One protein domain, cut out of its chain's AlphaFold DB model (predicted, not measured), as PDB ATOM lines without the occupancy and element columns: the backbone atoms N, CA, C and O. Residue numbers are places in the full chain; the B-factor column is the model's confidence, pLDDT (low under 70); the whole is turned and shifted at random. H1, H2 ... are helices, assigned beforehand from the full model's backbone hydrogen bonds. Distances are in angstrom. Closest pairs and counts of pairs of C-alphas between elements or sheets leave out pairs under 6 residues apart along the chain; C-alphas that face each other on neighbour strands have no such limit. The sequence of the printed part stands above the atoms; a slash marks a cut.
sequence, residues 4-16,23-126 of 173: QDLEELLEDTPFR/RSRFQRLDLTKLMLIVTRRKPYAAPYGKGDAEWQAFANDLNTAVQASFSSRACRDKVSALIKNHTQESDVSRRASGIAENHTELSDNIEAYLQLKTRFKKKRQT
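What this domain is: This is residues 4 to 16 and 23 to 126 of the 173 residues of an uncharacterized protein of Phytophthora parasitica P10297 (UniProt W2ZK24). The longest helix, H4, crosses a layer of H3, H2 and H5, with H2 in the middle; short H1 lies near H3's end. The 117 printed residues, all helix in class, have five named helices, H1 to H5, and no named strand. The whole is compact, radius of gyration of the C-alphas 15.3 A, spanning 41 by 38 by 33 A.

How they stand to each other: Start at H4, residues 72 to 97: its residues 72 to 76 touch H3, residues 51 to 65, about perpendicular at 87 degrees, closest C-alphas Gln 56 and Ser 72, 4.9 A. Its residues 82 to 86 touch H5, residues 105 to 126, closest C-alphas Ile 83 and Ile 110, 6.6 A. H2, residues 28 to 41, touches H5 at a shallow tilt of 24 degrees, closest C-alphas Thr 32 and Leu 106, 5.1 A. In H1, residues 4 to 11, and these four helices every O i to N i+4 pair is within hydrogen-bond range.

Where its parts are: Find C-alpha 72 at (22.866, -0.134, -46.019); H4 runs 37.2 A. H5, 31.8 A, ends at (2.290, -17.005, -61.574).

The domain as a whole: Residues 17 to 22 are not printed; C-alphas 16 and 23 are 15.8 A apart. Residues 4 to 16, 23 and 100 to 102 have pLDDT under 70.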
ATOM      1  N   GLN A   4      17.189 -20.251 -30.633       46.88
ATOM      2  CA  GLN A   4      18.298 -20.316 -29.670       46.88
ATOM      3  C   GLN A   4      19.657 -20.532 -30.351       46.88
ATOM      4  O   GLN A   4      20.583 -19.779 -30.085       46.88
ATOM      5  N   ASP A   5      19.739 -21.424 -31.340       53.53
ATOM      6  CA  ASP A   5      20.993 -21.720 -32.056       53.53
ATOM      7  C   ASP A   5      21.579 -20.504 -32.810       53.53
ATOM      8  O   ASP A   5      22.747 -20.494 -33.186       53.53
ATOM      9  N   LEU A   6      20.769 -19.468 -33.074       52.12
ATOM     10  CA  LEU A   6      21.216 -18.265 -33.781       52.12
ATOM     11  C   LEU A   6      21.804 -17.209 -32.840       52.12
ATOM     12  O   LEU A   6      22.716 -16.502 -33.257       52.12
ATOM     13  N   GLU A   7      21.285 -17.081 -31.614       56.38
ATOM     14  CA  GLU A   7      21.897 -16.222 -30.588       56.38
ATOM     15  C   GLU A   7      23.287 -16.758 -30.231       56.38
ATOM     16  O   GLU A   7      24.255 -16.002 -30.258       56.38
ATOM     17  N   GLU A   8      23.408 -18.078 -30.088       55.66
ATOM     18  CA  GLU A   8      24.676 -18.759 -29.815       55.66
ATOM     19  C   GLU A   8      25.703 -18.570 -30.955       55.66
ATOM     20  O   GLU A   8      26.875 -18.290 -30.708       55.66
ATOM     21  N   LEU A   9      25.269 -18.598 -32.225       54.53
ATOM     22  CA  LEU A   9      26.142 -18.334 -33.387       54.53
ATOM     23  C   LEU A   9      26.521 -16.843 -33.554       54.53
ATOM     24  O   LEU A   9      27.428 -16.491 -34.319       54.53
ATOM     25  N   LEU A  10      25.783 -15.938 -32.906       56.78
ATOM     26  CA  LEU A  10      26.013 -14.494 -32.954       56.78
ATOM     27  C   LEU A  10      26.929 -14.008 -31.822       56.78
ATOM     28  O   LEU A  10      27.602 -12.995 -32.027       56.78
ATOM     29  N   GLU A  11      26.982 -14.716 -30.693       58.28
ATOM     30  CA  GLU A  11      27.693 -14.300 -29.475       58.28
ATOM     31  C   GLU A  11      29.216 -14.478 -29.538       58.28
ATOM     32  O   GLU A  11      29.941 -13.609 -29.049       58.28
ATOM     33  N   ASP A  12      29.735 -15.506 -30.217       56.34
ATOM     34  CA  ASP A  12      31.181 -15.783 -30.231       56.34
ATOM     35  C   ASP A  12      31.912 -15.029 -31.358       56.34
ATOM     36  O   ASP A  12      32.333 -15.589 -32.376       56.34
ATOM     37  N   THR A  13      31.989 -13.697 -31.239       55.91
ATOM     38  CA  THR A  13      32.660 -12.857 -32.246       55.91
ATOM     39  C   THR A  13      34.014 -12.354 -31.727       55.91
ATOM     40  O   THR A  13      34.037 -11.498 -30.842       55.91
ATOM     41  N   PRO A  14      35.157 -12.817 -32.275       59.16
ATOM     42  CA  PRO A  14      36.470 -12.310 -31.885       59.16
ATOM     43  C   PRO A  14      36.627 -10.821 -32.232       59.16
ATOM     44  O   PRO A  14      35.962 -10.296 -33.128       59.16
ATOM     45  N   PHE A  15      37.542 -10.139 -31.533       57.50
ATOM     46  CA  PHE A  15      37.806  -8.709 -31.716       57.50
ATOM     47  C   PHE A  15      38.034  -8.338 -33.188       57.50
ATOM     48  O   PHE A  15      38.893  -8.884 -33.886       57.50
ATOM     49  N   ARG A  16      37.274  -7.345 -33.653       65.31
ATOM     50  CA  ARG A  16      37.319  -6.864 -35.031       65.31
ATOM     51  C   ARG A  16      38.574  -6.026 -35.282       65.31
ATOM     52  O   ARG A  16      38.626  -4.849 -34.934       65.31
ATOM     53  N   ARG A  23      41.437  -3.378 -49.095       69.31
ATOM     54  CA  ARG A  23      40.455  -2.638 -49.912       69.31
ATOM     55  C   ARG A  23      38.992  -2.867 -49.491       69.31
ATOM     56  O   ARG A  23      38.127  -2.071 -49.837       69.31
ATOM     57  N   SER A  24      38.689  -3.956 -48.777       75.94
ATOM     58  CA  SER A  24      37.341  -4.301 -48.299       75.94
ATOM     59  C   SER A  24      37.315  -4.373 -46.776       75.94
ATOM     60  O   SER A  24      38.036  -5.174 -46.192       75.94
ATOM     61  N   ARG A  25      36.403  -3.615 -46.151       82.38
ATOM     62  CA  ARG A  25      36.151  -3.646 -44.695       82.38
ATOM     63  C   ARG A  25      35.386  -4.886 -44.211       82.38
ATOM     64  O   ARG A  25      35.269  -5.075 -43.006       82.38
ATOM     65  N   PHE A  26      34.817  -5.671 -45.131       87.00
ATOM     66  CA  PHE A  26      34.126  -6.924 -44.815       87.00
ATOM     67  C   PHE A  26      35.125  -8.076 -44.706       87.00
ATOM     68  O   PHE A  26      35.846  -8.344 -45.675       87.00
ATOM     69  N   GLN A  27      35.120  -8.764 -43.568       86.81
ATOM     70  CA  GLN A  27      35.857 -10.002 -43.316       86.81
ATOM     71  C   GLN A  27      35.017 -11.235 -43.681       86.81
ATOM     72  O   GLN A  27      33.812 -11.135 -43.883       86.81
ATOM     73  N   ARG A  28      35.633 -12.423 -43.758       84.25
ATOM     74  CA  ARG A  28      34.936 -13.659 -44.166       84.25
ATOM     75  C   ARG A  28      33.730 -13.983 -43.273       84.25
ATOM     76  O   ARG A  28      32.669 -14.279 -43.810       84.25
ATOM     77  N   LEU A  29      33.875 -13.854 -41.953       84.94
ATOM     78  CA  LEU A  29      32.782 -14.058 -40.993       84.94
ATOM     79  C   LEU A  29      31.642 -13.050 -41.195       84.94
ATOM     80  O   LEU A  29      30.475 -13.443 -41.194       84.94
ATOM     81  N   ASP A  30      31.971 -11.781 -41.470       89.19
ATOM     82  CA  ASP A  30      30.970 -10.758 -41.798       89.19
ATOM     83  C   ASP A  30      30.156 -11.169 -43.023       89.19
ATOM     84  O   ASP A  30      28.951 -10.960 -43.047       89.19
ATOM     85  N   LEU A  31      30.792 -11.759 -44.043       90.75
ATOM     86  CA  LEU A  31      30.115 -12.198 -45.268       90.75
ATOM     87  C   LEU A  31      29.166 -13.371 -45.007       90.75
ATOM     88  O   LEU A  31      28.067 -13.386 -45.563       90.75
ATOM     89  N   THR A  32      29.554 -14.324 -44.157       90.81
ATOM     90  CA  THR A  32      28.678 -15.435 -43.756       90.81
ATOM     91  C   THR A  32      27.458 -14.909 -43.001       90.81
ATOM     92  O   THR A  32      26.324 -15.146 -43.427       90.81
ATOM     93  N   LYS A  33      27.668 -14.093 -41.955       90.56
ATOM     94  CA  LYS A  33      26.584 -13.452 -41.185       90.56
ATOM     95  C   LYS A  33      25.694 -12.578 -42.083       90.56
ATOM     96  O   LYS A  33      24.469 -12.661 -42.016       90.56
ATOM     97  N   LEU A  34      26.293 -11.805 -42.993       91.75
ATOM     98  CA  LEU A  34      25.599 -10.998 -44.003       91.75
ATOM     99  C   LEU A  34      24.641 -11.869 -44.830       91.75
ATOM    100  O   LEU A  34      23.452 -11.563 -44.916       91.75
ATOM    101  N   MET A  35      25.125 -12.965 -45.415       92.50
ATOM    102  CA  MET A  35      24.300 -13.823 -46.268       92.50
ATOM    103  C   MET A  35      23.209 -14.570 -45.490       92.50
ATOM    104  O   MET A  35      22.085 -14.674 -45.993       92.50
ATOM    105  N   LEU A  36      23.479 -15.002 -44.256       89.94
ATOM    106  CA  LEU A  36      22.474 -15.594 -43.364       89.94
ATOM    107  C   LEU A  36      21.314 -14.624 -43.094       89.94
ATOM    108  O   LEU A  36      20.145 -14.948 -43.341       89.94
ATOM    109  N   ILE A  37      21.627 -13.396 -42.668       89.56
ATOM    110  CA  ILE A  37      20.615 -12.378 -42.357       89.56
ATOM    111  C   ILE A  37      19.802 -12.025 -43.620       89.56
ATOM    112  O   ILE A  37      18.571 -11.918 -43.553       89.56
ATOM    113  N   VAL A  38      20.438 -11.907 -44.799       88.81
ATOM    114  CA  VAL A  38      19.739 -11.580 -46.060       88.81
ATOM    115  C   VAL A  38      18.750 -12.688 -46.414       88.81
ATOM    116  O   VAL A  38      17.621 -12.418 -46.841       88.81
ATOM    117  N   THR A  39      19.168 -13.939 -46.250       86.19
ATOM    118  CA  THR A  39      18.357 -15.118 -46.563       86.19
ATOM    119  C   THR A  39      17.124 -15.189 -45.662       86.19
ATOM    120  O   THR A  39      16.022 -15.456 -46.152       86.19
ATOM    121  N   ARG A  40      17.274 -14.847 -44.374       83.50
ATOM    122  CA  ARG A  40      16.180 -14.806 -43.394       83.50
ATOM    123  C   ARG A  40      15.201 -13.654 -43.629       83.50
ATOM    124  O   ARG A  40      13.994 -13.899 -43.654       83.50
ATOM    125  N   ARG A  41      15.685 -12.418 -43.819       82.44
ATOM    126  CA  ARG A  41      14.823 -11.227 -43.998       82.44
ATOM    127  C   ARG A  41      14.139 -11.160 -45.361       82.44
ATOM    128  O   ARG A  41      13.083 -10.551 -45.486       82.44
ATOM    129  N   LYS A  42      14.704 -11.814 -46.382       83.25
ATOM    130  CA  LYS A  42      14.134 -11.890 -47.739       83.25
ATOM    131  C   LYS A  42      13.854 -10.498 -48.338       83.25
ATOM    132  O   LYS A  42      12.736 -10.245 -48.787       83.25
ATOM    133  N   PRO A  43      14.855  -9.603 -48.454       78.94
ATOM    134  CA  PRO A  43      14.645  -8.236 -48.954       78.94
ATOM    135  C   PRO A  43      14.098  -8.188 -50.395       78.94
ATOM    136  O   PRO A  43      13.480  -7.215 -50.810       78.94
ATOM    137  N   TYR A  44      14.259  -9.264 -51.171       77.38
ATOM    138  CA  TYR A  44      13.656  -9.423 -52.503       77.38
ATOM    139  C   TYR A  44      12.128  -9.611 -52.484       77.38
ATOM    140  O   TYR A  44      11.491  -9.525 -53.538       77.38
ATOM    141  N   ALA A  45      11.548  -9.904 -51.320       81.69
ATOM    142  CA  ALA A  45      10.113 -10.016 -51.111       81.69
ATOM    143  C   ALA A  45       9.458  -8.691 -50.703       81.69
ATOM    144  O   ALA A  45       8.228  -8.619 -50.660       81.69
ATOM    145  N   ALA A  46      10.259  -7.653 -50.444       83.50
ATOM    146  CA  ALA A  46       9.761  -6.352 -50.040       83.50
ATOM    147  C   ALA A  46       8.784  -5.778 -51.087       83.50
ATOM    148  O   ALA A  46       9.023  -5.896 -52.299       83.50
ATOM    149  N   PRO A  47       7.678  -5.148 -50.649       81.25
ATOM    150  CA  PRO A  47       6.796  -4.431 -51.556       81.25
ATOM    151  C   PRO A  47       7.540  -3.261 -52.216       81.25
ATOM    152  O   PRO A  47       8.550  -2.761 -51.713       81.25
ATOM    153  N   TYR A  48       7.031  -2.831 -53.372       78.50
ATOM    154  CA  TYR A  48       7.618  -1.728 -54.130       78.50
ATOM    155  C   TYR A  48       7.771  -0.477 -53.247       78.50
ATOM    156  O   TYR A  48       6.874  -0.154 -52.473       78.50
ATOM    157  N   GLY A  49       8.926   0.186 -53.333       82.19
ATOM    158  CA  GLY A  49       9.252   1.374 -52.536       82.19
ATOM    159  C   GLY A  49       9.743   1.111 -51.105       82.19
ATOM    160  O   GLY A  49      10.265   2.030 -50.490       82.19
ATOM    161  N   LYS A  50       9.657  -0.121 -50.572       86.56
ATOM    162  CA  LYS A  50      10.145  -0.443 -49.209       86.56
ATOM    163  C   LYS A  50      11.520  -1.116 -49.159       86.56
ATOM    164  O   LYS A  50      12.006  -1.439 -48.082       86.56
ATOM    165  N   GLY A  51      12.161  -1.321 -50.309       84.00
ATOM    166  CA  GLY A  51      13.438  -2.036 -50.386       84.00
ATOM    167  C   GLY A  51      14.560  -1.374 -49.580       84.00
ATOM    168  O   GLY A  51      15.295  -2.074 -48.893       84.00
ATOM    169  N   ASP A  52      14.680  -0.046 -49.620       86.75
ATOM    170  CA  ASP A  52      15.748   0.658 -48.896       86.75
ATOM    171  C   ASP A  52      15.581   0.576 -47.373       86.75
ATOM    172  O   ASP A  52      16.571   0.400 -46.666       86.75
ATOM    173  N   ALA A  53      14.343   0.604 -46.868       89.06
ATOM    174  CA  ALA A  53      14.064   0.416 -45.446       89.06
ATOM    175  C   ALA A  53      14.476  -0.988 -44.964       89.06
ATOM    176  O   ALA A  53      15.088  -1.125 -43.907       89.06
ATOM    177  N   GLU A  54      14.218  -2.022 -45.770       89.00
ATOM    178  CA  GLU A  54      14.666  -3.390 -45.473       89.00
ATOM    179  C   GLU A  54      16.193  -3.505 -45.478       89.00
ATOM    180  O   GLU A  54      16.769  -4.140 -44.596       89.00
ATOM    181  N   TRP A  55      16.869  -2.857 -46.432       90.38
ATOM    182  CA  TRP A  55      18.334  -2.807 -46.461       90.38
ATOM    183  C   TRP A  55      18.922  -2.028 -45.282       90.38
ATOM    184  O   TRP A  55      20.020  -2.352 -44.827       90.38
ATOM    185  N   GLN A  56      18.210  -1.023 -44.774       91.81
ATOM    186  CA  GLN A  56      18.610  -0.303 -43.572       91.81
ATOM    187  C   GLN A  56      18.474  -1.173 -42.323       91.81
ATOM    188  O   GLN A  56      19.431  -1.285 -41.562       91.81
ATOM    189  N   ALA A  57      17.334  -1.843 -42.143       90.19
ATOM    190  CA  ALA A  57      17.137  -2.769 -41.031       90.19
ATOM    191  C   ALA A  57      18.153  -3.922 -41.067       90.19
ATOM    192  O   ALA A  57      18.730  -4.283 -40.049       90.19
ATOM    193  N   PHE A  58      18.440  -4.436 -42.262       88.81
ATOM    194  CA  PHE A  58      19.483  -5.426 -42.491       88.81
ATOM    195  C   PHE A  58      20.870  -4.958 -42.025       88.81
ATOM    196  O   PHE A  58      21.590  -5.703 -41.363       88.81
ATOM    197  N   ALA A  59      21.263  -3.732 -42.383       91.75
ATOM    198  CA  ALA A  59      22.555  -3.193 -41.976       91.75
ATOM    199  C   ALA A  59      22.635  -2.997 -40.460       91.75
ATOM    200  O   ALA A  59      23.681  -3.267 -39.882       91.75
ATOM    201  N   ASN A  60      21.536  -2.587 -39.822       92.12
ATOM    202  CA  ASN A  60      21.468  -2.468 -38.369       92.12
ATOM    203  C   ASN A  60      21.673  -3.833 -37.692       92.12
ATOM    204  O   ASN A  60      22.531  -3.935 -36.823       92.12
ATOM    205  N   ASP A  61      20.976  -4.883 -38.141       90.38
ATOM    206  CA  ASP A  61      21.154  -6.240 -37.606       90.38
ATOM    207  C   ASP A  61      22.603  -6.724 -37.746       90.38
ATOM    208  O   ASP A  61      23.173  -7.255 -36.796       90.38
ATOM    209  N   LEU A  62      23.216  -6.516 -38.918       90.69
ATOM    210  CA  LEU A  62      24.612  -6.889 -39.148       90.69
ATOM    211  C   LEU A  62      25.556  -6.112 -38.225       90.69
ATOM    212  O   LEU A  62      26.466  -6.693 -37.644       90.69
ATOM    213  N   ASN A  63      25.350  -4.801 -38.104       91.12
ATOM    214  CA  ASN A  63      26.178  -3.933 -37.275       91.12
ATOM    215  C   ASN A  63      26.113  -4.336 -35.799       91.12
ATOM    216  O   ASN A  63      27.153  -4.346 -35.145       91.12
ATOM    217  N   THR A  64      24.937  -4.735 -35.310       88.88
ATOM    218  CA  THR A  64      24.764  -5.319 -33.974       88.88
ATOM    219  C   THR A  64      25.492  -6.662 -33.857       88.88
ATOM    220  O   THR A  64      26.253  -6.868 -32.918       88.88
ATOM    221  N   ALA A  65      25.327  -7.545 -34.846       86.12
ATOM    222  CA  ALA A  65      25.879  -8.902 -34.863       86.12
ATOM    223  C   ALA A  65      27.412  -8.990 -34.948       86.12
ATOM    224  O   ALA A  65      27.993 -10.005 -34.562       86.12
ATOM    225  N   VAL A  66      28.064  -7.993 -35.547       85.19
ATOM    226  CA  VAL A  66      29.524  -7.984 -35.772       85.19
ATOM    227  C   VAL A  66      30.217  -6.780 -35.140       85.19
ATOM    228  O   VAL A  66      31.382  -6.516 -35.433       85.19
ATOM    229  N   GLN A  67      29.487  -6.025 -34.311       84.88
ATOM    230  CA  GLN A  67      29.963  -4.813 -33.637       84.88
ATOM    231  C   GLN A  67      30.695  -3.872 -34.613       84.88
ATOM    232  O   GLN A  67      31.854  -3.483 -34.443       84.88
ATOM    233  N   ALA A  68      30.014  -3.547 -35.712       85.50
ATOM    234  CA  ALA A  68      30.562  -2.778 -36.823       85.50
ATOM    235  C   ALA A  68      29.667  -1.600 -37.213       85.50
ATOM    236  O   ALA A  68      28.568  -1.420 -36.706       85.50
ATOM    237  N   SER A  69      30.159  -0.784 -38.146       89.06
ATOM    238  CA  SER A  69      29.393   0.308 -38.750       89.06
ATOM    239  C   SER A  69      29.535   0.262 -40.267       89.06
ATOM    240  O   SER A  69      30.477   0.804 -40.867       89.06
ATOM    241  N   PHE A  70      28.620  -0.485 -40.874       89.94
ATOM    242  CA  PHE A  70      28.395  -0.589 -42.304       89.94
ATOM    243  C   PHE A  70      27.137   0.185 -42.693       89.94
ATOM    244  O   PHE A  70      26.135   0.182 -41.977       89.94
ATOM    245  N   SER A  71      27.174   0.826 -43.860       92.06
ATOM    246  CA  SER A  71      25.987   1.450 -44.440       92.06
ATOM    247  C   SER A  71      25.124   0.418 -45.168       92.06
ATOM    248  O   SER A  71      25.628  -0.559 -45.730       92.06
ATOM    249  N   SER A  72      23.817   0.675 -45.240       92.06
ATOM    250  CA  SER A  72      22.866  -0.134 -46.019       92.06
ATOM    251  C   SER A  72      23.278  -0.279 -47.482       92.06
ATOM    252  O   SER A  72      23.177  -1.361 -48.065       92.06
ATOM    253  N   ARG A  73      23.831   0.791 -48.065       92.19
ATOM    254  CA  ARG A  73      24.392   0.772 -49.415       92.19
ATOM    255  C   ARG A  73      25.563  -0.202 -49.541       92.19
ATOM    256  O   ARG A  73      25.538  -1.026 -50.452       92.19
ATOM    257  N   ALA A  74      26.536  -0.141 -48.630       91.94
ATOM    258  CA  ALA A  74      27.701  -1.023 -48.653       91.94
ATOM    259  C   ALA A  74      27.296  -2.498 -48.526       91.94
ATOM    260  O   ALA A  74      27.786  -3.334 -49.281       91.94
ATOM    261  N   CYS A  75      26.354  -2.805 -47.629       92.19
ATOM    262  CA  CYS A  75      25.782  -4.139 -47.473       92.19
ATOM    263  C   CYS A  75      25.149  -4.652 -48.773       92.19
ATOM    264  O   CYS A  75      25.491  -5.731 -49.254       92.19
ATOM    265  N   ARG A  76      24.262  -3.858 -49.382       91.94
ATOM    266  CA  ARG A  76      23.584  -4.206 -50.638       91.94
ATOM    267  C   ARG A  76      24.566  -4.434 -51.784       91.94
ATOM    268  O   ARG A  76      24.452  -5.432 -52.496       91.94
ATOM    269  N   ASP A  77      25.519  -3.524 -51.965       92.81
ATOM    270  CA  ASP A  77      26.514  -3.624 -53.033       92.81
ATOM    271  C   ASP A  77      27.407  -4.854 -52.826       92.81
ATOM    272  O   ASP A  77      27.703  -5.574 -53.783       92.81
ATOM    273  N   LYS A  78      27.764  -5.162 -51.571       93.25
ATOM    274  CA  LYS A  78      28.546  -6.353 -51.244       93.25
ATOM    275  C   LYS A  78      27.781  -7.644 -51.523       93.25
ATOM    276  O   LYS A  78      28.353  -8.543 -52.129       93.25
ATOM    277  N   VAL A  79      26.498  -7.725 -51.163       92.81
ATOM    278  CA  VAL A  79      25.639  -8.881 -51.486       92.81
ATOM    279  C   VAL A  79      25.541  -9.078 -52.999       92.81
ATOM    280  O   VAL A  79      25.716 -10.190 -53.491       92.81
ATOM    281  N   SER A  80      25.321  -8.001 -53.760       92.50
ATOM    282  CA  SER A  80      25.318  -8.049 -55.228       92.50
ATOM    283  C   SER A  80      26.642  -8.568 -55.796       92.50
ATOM    284  O   SER A  80      26.630  -9.402 -56.703       92.50
ATOM    285  N   ALA A  81      27.774  -8.112 -55.254       93.25
ATOM    286  CA  ALA A  81      29.096  -8.571 -55.663       93.25
ATOM    287  C   ALA A  81      29.330 -10.053 -55.325       93.25
ATOM    288  O   ALA A  81      29.800 -10.791 -56.184       93.25
ATOM    289  N   LEU A  82      28.950 -10.503 -54.122       92.44
ATOM    290  CA  LEU A  82      29.062 -11.908 -53.707       92.44
ATOM    291  C   LEU A  82      28.309 -12.836 -54.654       92.44
ATOM    292  O   LEU A  82      28.871 -13.808 -55.144       92.44
ATOM    293  N   ILE A  83      27.055 -12.502 -54.959       93.00
ATOM    294  CA  ILE A  83      26.223 -13.297 -55.865       93.00
ATOM    295  C   ILE A  83      26.849 -13.365 -57.259       93.00
ATOM    296  O   ILE A  83      26.890 -14.434 -57.869       93.00
ATOM    297  N   LYS A  84      27.316 -12.222 -57.777       93.38
ATOM    298  CA  LYS A  84      27.921 -12.144 -59.109       93.38
ATOM    299  C   LYS A  84      29.190 -12.991 -59.186       93.38
ATOM    300  O   LYS A  84      29.327 -13.765 -60.126       93.38
ATOM    301  N   ASN A  85      30.080 -12.851 -58.205       91.56
ATOM    302  CA  ASN A  85      31.340 -13.584 -58.161       91.56
ATOM    303  C   ASN A  85      31.093 -15.083 -58.033       91.56
ATOM    304  O   ASN A  85      31.601 -15.832 -58.853       91.56
ATOM    305  N   HIS A  86      30.232 -15.501 -57.103       90.75
ATOM    306  CA  HIS A  86      29.891 -16.910 -56.930       90.75
ATOM    307  C   HIS A  86      29.314 -17.519 -58.217       90.75
ATOM    308  O   HIS A  86      29.778 -18.554 -58.669       90.75
ATOM    309  N   THR A  87      28.377 -16.831 -58.883       89.88
ATOM    310  CA  THR A  87      27.823 -17.313 -60.165       89.88
ATOM    311  C   THR A  87      28.910 -17.447 -61.236       89.88
ATOM    312  O   THR A  87      28.953 -18.441 -61.956       89.88
ATOM    313  N   GLN A  88      29.800 -16.454 -61.336       90.75
ATOM    314  CA  GLN A  88      30.896 -16.455 -62.301       90.75
ATOM    315  C   GLN A  88      31.903 -17.578 -62.020       90.75
ATOM    316  O   GLN A  88      32.332 -18.254 -62.950       90.75
ATOM    317  N   GLU A  89      32.277 -17.775 -60.758       87.81
ATOM    318  CA  GLU A  89      33.198 -18.824 -60.319       87.81
ATOM    319  C   GLU A  89      32.598 -20.208 -60.583       87.81
ATOM    320  O   GLU A  89      33.245 -21.033 -61.225       87.81
ATOM    321  N   SER A  90      31.334 -20.437 -60.215       86.06
ATOM    322  CA  SER A  90      30.629 -21.691 -60.508       86.06
ATOM    323  C   SER A  90      30.528 -21.969 -62.011       86.06
ATOM    324  O   SER A  90      30.697 -23.111 -62.440       86.06
ATOM    325  N   ASP A  91      30.281 -20.945 -62.833       88.25
ATOM    326  CA  ASP A  91      30.239 -21.080 -64.292       88.25
ATOM    327  C   ASP A  91      31.603 -21.433 -64.886       88.25
ATOM    328  O   ASP A  91      31.684 -22.274 -65.785       88.25
ATOM    329  N   VAL A  92      32.671 -20.796 -64.403       88.19
ATOM    330  CA  VAL A  92      34.043 -21.070 -64.843       88.19
ATOM    331  C   VAL A  92      34.451 -22.485 -64.449       88.19
ATOM    332  O   VAL A  92      34.905 -23.230 -65.317       88.19
ATOM    333  N   SER A  93      34.217 -22.891 -63.200       84.44
ATOM    334  CA  SER A  93      34.510 -24.250 -62.731       84.44
ATOM    335  C   SER A  93      33.758 -25.292 -63.551       84.44
ATOM    336  O   SER A  93      34.369 -26.206 -64.093       84.44
ATOM    337  N   ARG A  94      32.454 -25.100 -63.779       86.31
ATOM    338  CA  ARG A  94      31.659 -26.018 -64.605       86.31
ATOM    339  C   ARG A  94      32.185 -26.149 -66.036       86.31
ATOM    340  O   ARG A  94      32.112 -27.233 -66.601       86.31
ATOM    341  N   ARG A  95      32.703 -25.072 -66.634       87.00
ATOM    342  CA  ARG A  95      33.310 -25.130 -67.976       87.00
ATOM    343  C   ARG A  95      34.657 -25.847 -67.979       87.00
ATOM    344  O   ARG A  95      34.973 -26.496 -68.966       87.00
ATOM    345  N   ALA A  96      35.441 -25.695 -66.915       86.75
ATOM    346  CA  ALA A  96      36.793 -26.235 -66.835       86.75
ATOM    347  C   ALA A  96      36.826 -27.711 -66.408       86.75
ATOM    348  O   ALA A  96      37.540 -28.501 -67.015       86.75
ATOM    349  N   SER A  97      36.067 -28.086 -65.376       82.31
ATOM    350  CA  SER A  97      36.115 -29.416 -64.750       82.31
ATOM    351  C   SER A  97      34.807 -30.204 -64.863       82.31
ATOM    352  O   SER A  97      34.761 -31.366 -64.475       82.31
ATOM    353  N   GLY A  98      33.722 -29.585 -65.345       78.56
ATOM    354  CA  GLY A  98      32.382 -30.183 -65.329       78.56
ATOM    355  C   GLY A  98      31.709 -30.185 -63.951       78.56
ATOM    356  O   GLY A  98      30.522 -30.496 -63.863       78.56
ATOM    357  N   ILE A  99      32.423 -29.788 -62.890       70.19
ATOM    358  CA  ILE A  99      31.958 -29.833 -61.501       70.19
ATOM    359  C   ILE A  99      32.105 -28.444 -60.870       70.19
ATOM    360  O   ILE A  99      33.139 -27.788 -60.980       70.19
ATOM    361  N   ALA A 100      31.058 -27.978 -60.192       65.81
ATOM    362  CA  ALA A 100      31.067 -26.712 -59.466       65.81
ATOM    363  C   ALA A 100      31.541 -26.923 -58.018       65.81
ATOM    364  O   ALA A 100      30.789 -26.677 -57.084       65.81
ATOM    365  N   GLU A 101      32.754 -27.435 -57.809       64.62
ATOM    366  CA  GLU A 101      33.203 -27.775 -56.452       64.62
ATOM    367  C   GLU A 101      33.995 -26.648 -55.783       64.62
ATOM    368  O   GLU A 101      35.112 -26.316 -56.177       64.62
ATOM    369  N   ASN A 102      33.346 -26.059 -54.769       64.25
ATOM    370  CA  ASN A 102      33.911 -25.638 -53.482       64.25
ATOM    371  C   ASN A 102      32.753 -25.268 -52.534       64.25
ATOM    372  O   ASN A 102      32.331 -24.110 -52.456       64.25
ATOM    373  N   HIS A 103      32.236 -26.259 -51.801       70.00
ATOM    374  CA  HIS A 103      31.201 -26.053 -50.786       70.00
ATOM    375  C   HIS A 103      31.816 -25.416 -49.544       70.00
ATOM    376  O   HIS A 103      32.437 -26.068 -48.707       70.00
ATOM    377  N   THR A 104      31.683 -24.098 -49.455       85.00
ATOM    378  CA  THR A 104      31.932 -23.363 -48.216       85.00
ATOM    379  C   THR A 104      30.599 -22.951 -47.621       85.00
ATOM    380  O   THR A 104      29.653 -22.696 -48.360       85.00
ATOM    381  N   GLU A 105      30.539 -22.765 -46.306       85.00
ATOM    382  CA  GLU A 105      29.328 -22.278 -45.634       85.00
ATOM    383  C   GLU A 105      28.780 -20.982 -46.273       85.00
ATOM    384  O   GLU A 105      27.574 -20.790 -46.425       85.00
ATOM    385  N   LEU A 106      29.668 -20.085 -46.718       87.62
ATOM    386  CA  LEU A 106      29.276 -18.882 -47.452       87.62
ATOM    387  C   LEU A 106      28.645 -19.217 -48.814       87.62
ATOM    388  O   LEU A 106      27.649 -18.598 -49.183       87.62
ATOM    389  N   SER A 107      29.214 -20.179 -49.544       88.56
ATOM    390  CA  SER A 107      28.679 -20.670 -50.819       88.56
ATOM    391  C   SER A 107      27.270 -21.231 -50.646       88.56
ATOM    392  O   SER A 107      26.348 -20.794 -51.334       88.56
ATOM    393  N   ASP A 108      27.071 -22.106 -49.659       88.81
ATOM    394  CA  ASP A 108      25.775 -22.735 -49.391       88.81
ATOM    395  C   ASP A 108      24.712 -21.686 -49.027       88.81
ATOM    396  O   ASP A 108      23.577 -21.720 -49.511       88.81
ATOM    397  N   ASN A 109      25.096 -20.671 -48.247       90.00
ATOM    398  CA  ASN A 109      24.230 -19.538 -47.931       90.00
ATOM    399  C   ASN A 109      23.873 -18.693 -49.171       90.00
ATOM    400  O   ASN A 109      22.736 -18.221 -49.299       90.00
ATOM    401  N   ILE A 110      24.811 -18.497 -50.105       91.62
ATOM    402  CA  ILE A 110      24.549 -17.802 -51.376       91.62
ATOM    403  C   ILE A 110      23.589 -18.611 -52.251       91.62
ATOM    404  O   ILE A 110      22.635 -18.045 -52.799       91.62
ATOM    405  N   GLU A 111      23.782 -19.923 -52.350       90.44
ATOM    406  CA  GLU A 111      22.884 -20.799 -53.096       90.44
ATOM    407  C   GLU A 111      21.477 -20.816 -52.497       90.44
ATOM    408  O   GLU A 111      20.494 -20.620 -53.222       90.44
ATOM    409  N   ALA A 112      21.355 -20.951 -51.173       89.69
ATOM    410  CA  ALA A 112      20.074 -20.898 -50.472       89.69
ATOM    411  C   ALA A 112      19.327 -19.585 -50.761       89.69
ATOM    412  O   ALA A 112      18.134 -19.588 -51.105       89.69
ATOM    413  N   TYR A 113      20.036 -18.453 -50.717       91.50
ATOM    414  CA  TYR A 113      19.492 -17.155 -51.110       91.50
ATOM    415  C   TYR A 113      18.986 -17.151 -52.564       91.50
ATOM    416  O   TYR A 113      17.864 -16.699 -52.835       91.50
ATOM    417  N   LEU A 114      19.786 -17.648 -53.512       91.19
ATOM    418  CA  LEU A 114      19.447 -17.677 -54.938       91.19
ATOM    419  C   LEU A 114      18.228 -18.556 -55.228       91.19
ATOM    420  O   LEU A 114      17.334 -18.155 -55.988       91.19
ATOM    421  N   GLN A 115      18.151 -19.723 -54.590       90.62
ATOM    422  CA  GLN A 115      17.013 -20.627 -54.700       90.62
ATOM    423  C   GLN A 115      15.731 -19.959 -54.197       90.62
ATOM    424  O   GLN A 115      14.716 -19.946 -54.907       90.62
ATOM    425  N   LEU A 116      15.766 -19.333 -53.015       90.69
ATOM    426  CA  LEU A 116      14.602 -18.638 -52.461       90.69
ATOM    427  C   LEU A 116      14.168 -17.451 -53.328       90.69
ATOM    428  O   LEU A 116      12.978 -17.307 -53.631       90.69
ATOM    429  N   LYS A 117      15.120 -16.638 -53.798       90.94
ATOM    430  CA  LYS A 117      14.855 -15.511 -54.706       90.94
ATOM    431  C   LYS A 117      14.175 -15.977 -55.992       90.94
ATOM    432  O   LYS A 117      13.223 -15.347 -56.456       90.94
ATOM    433  N   THR A 118      14.625 -17.097 -56.553       91.62
ATOM    434  CA  THR A 118      14.053 -17.689 -57.769       91.62
ATOM    435  C   THR A 118      12.635 -18.202 -57.532       91.62
ATOM    436  O   THR A 118      11.729 -17.875 -58.303       91.62
ATOM    437  N   ARG A 119      12.404 -18.942 -56.438       90.38
ATOM    438  CA  ARG A 119      11.066 -19.419 -56.046       90.38
ATOM    439  C   ARG A 119      10.089 -18.256 -55.871       90.38
ATOM    440  O   ARG A 119       8.966 -18.310 -56.368       90.38
ATOM    441  N   PHE A 120      10.531 -17.173 -55.234       89.44
ATOM    442  CA  PHE A 120       9.699 -15.993 -55.020       89.44
ATOM    443  C   PHE A 120       9.351 -15.265 -56.326       89.44
ATOM    444  O   PHE A 120       8.192 -14.908 -56.547       89.44
ATOM    445  N   LYS A 121      10.327 -15.091 -57.230       89.44
ATOM    446  CA  LYS A 121      10.085 -14.523 -58.568       89.44
ATOM    447  C   LYS A 121       9.068 -15.347 -59.357       89.44
ATOM    448  O   LYS A 121       8.117 -14.769 -59.882       89.44
ATOM    449  N   LYS A 122       9.226 -16.676 -59.383       92.69
ATOM    450  CA  LYS A 122       8.278 -17.594 -60.035       92.69
ATOM    451  C   LYS A 122       6.873 -17.438 -59.451       92.69
ATOM    452  O   LYS A 122       5.928 -17.221 -60.201       92.69
ATOM    453  N   LYS A 123       6.738 -17.430 -58.119       90.81
ATOM    454  CA  LYS A 123       5.446 -17.215 -57.446       90.81
ATOM    455  C   LYS A 123       4.787 -15.899 -57.877       90.81
ATOM    456  O   LYS A 123       3.649 -15.909 -58.342       90.81
ATOM    457  N   ARG A 124       5.519 -14.777 -57.835       88.94
ATOM    458  CA  ARG A 124       5.000 -13.469 -58.282       88.94
ATOM    459  C   ARG A 124       4.540 -13.473 -59.739       88.94
ATOM    460  O   ARG A 124       3.504 -12.882 -60.034       88.94
ATOM    461  N   GLN A 125       5.290 -14.114 -60.633       90.19
ATOM    462  CA  GLN A 125       4.910 -14.233 -62.042       90.19
ATOM    463  C   GLN A 125       3.620 -15.037 -62.200       90.19
ATOM    464  O   GLN A 125       2.696 -14.568 -62.861       90.19
ATOM    465  N   THR A 126       3.508 -16.184 -61.523       94.00
ATOM    466  CA  THR A 126       2.290 -17.005 -61.574       94.00
ATOM    467  C   THR A 126       1.064 -16.265 -61.037       94.00
ATOM    468  O   THR A 126      -0.016 -16.353 -61.618       94.00
TER     469      THR A 126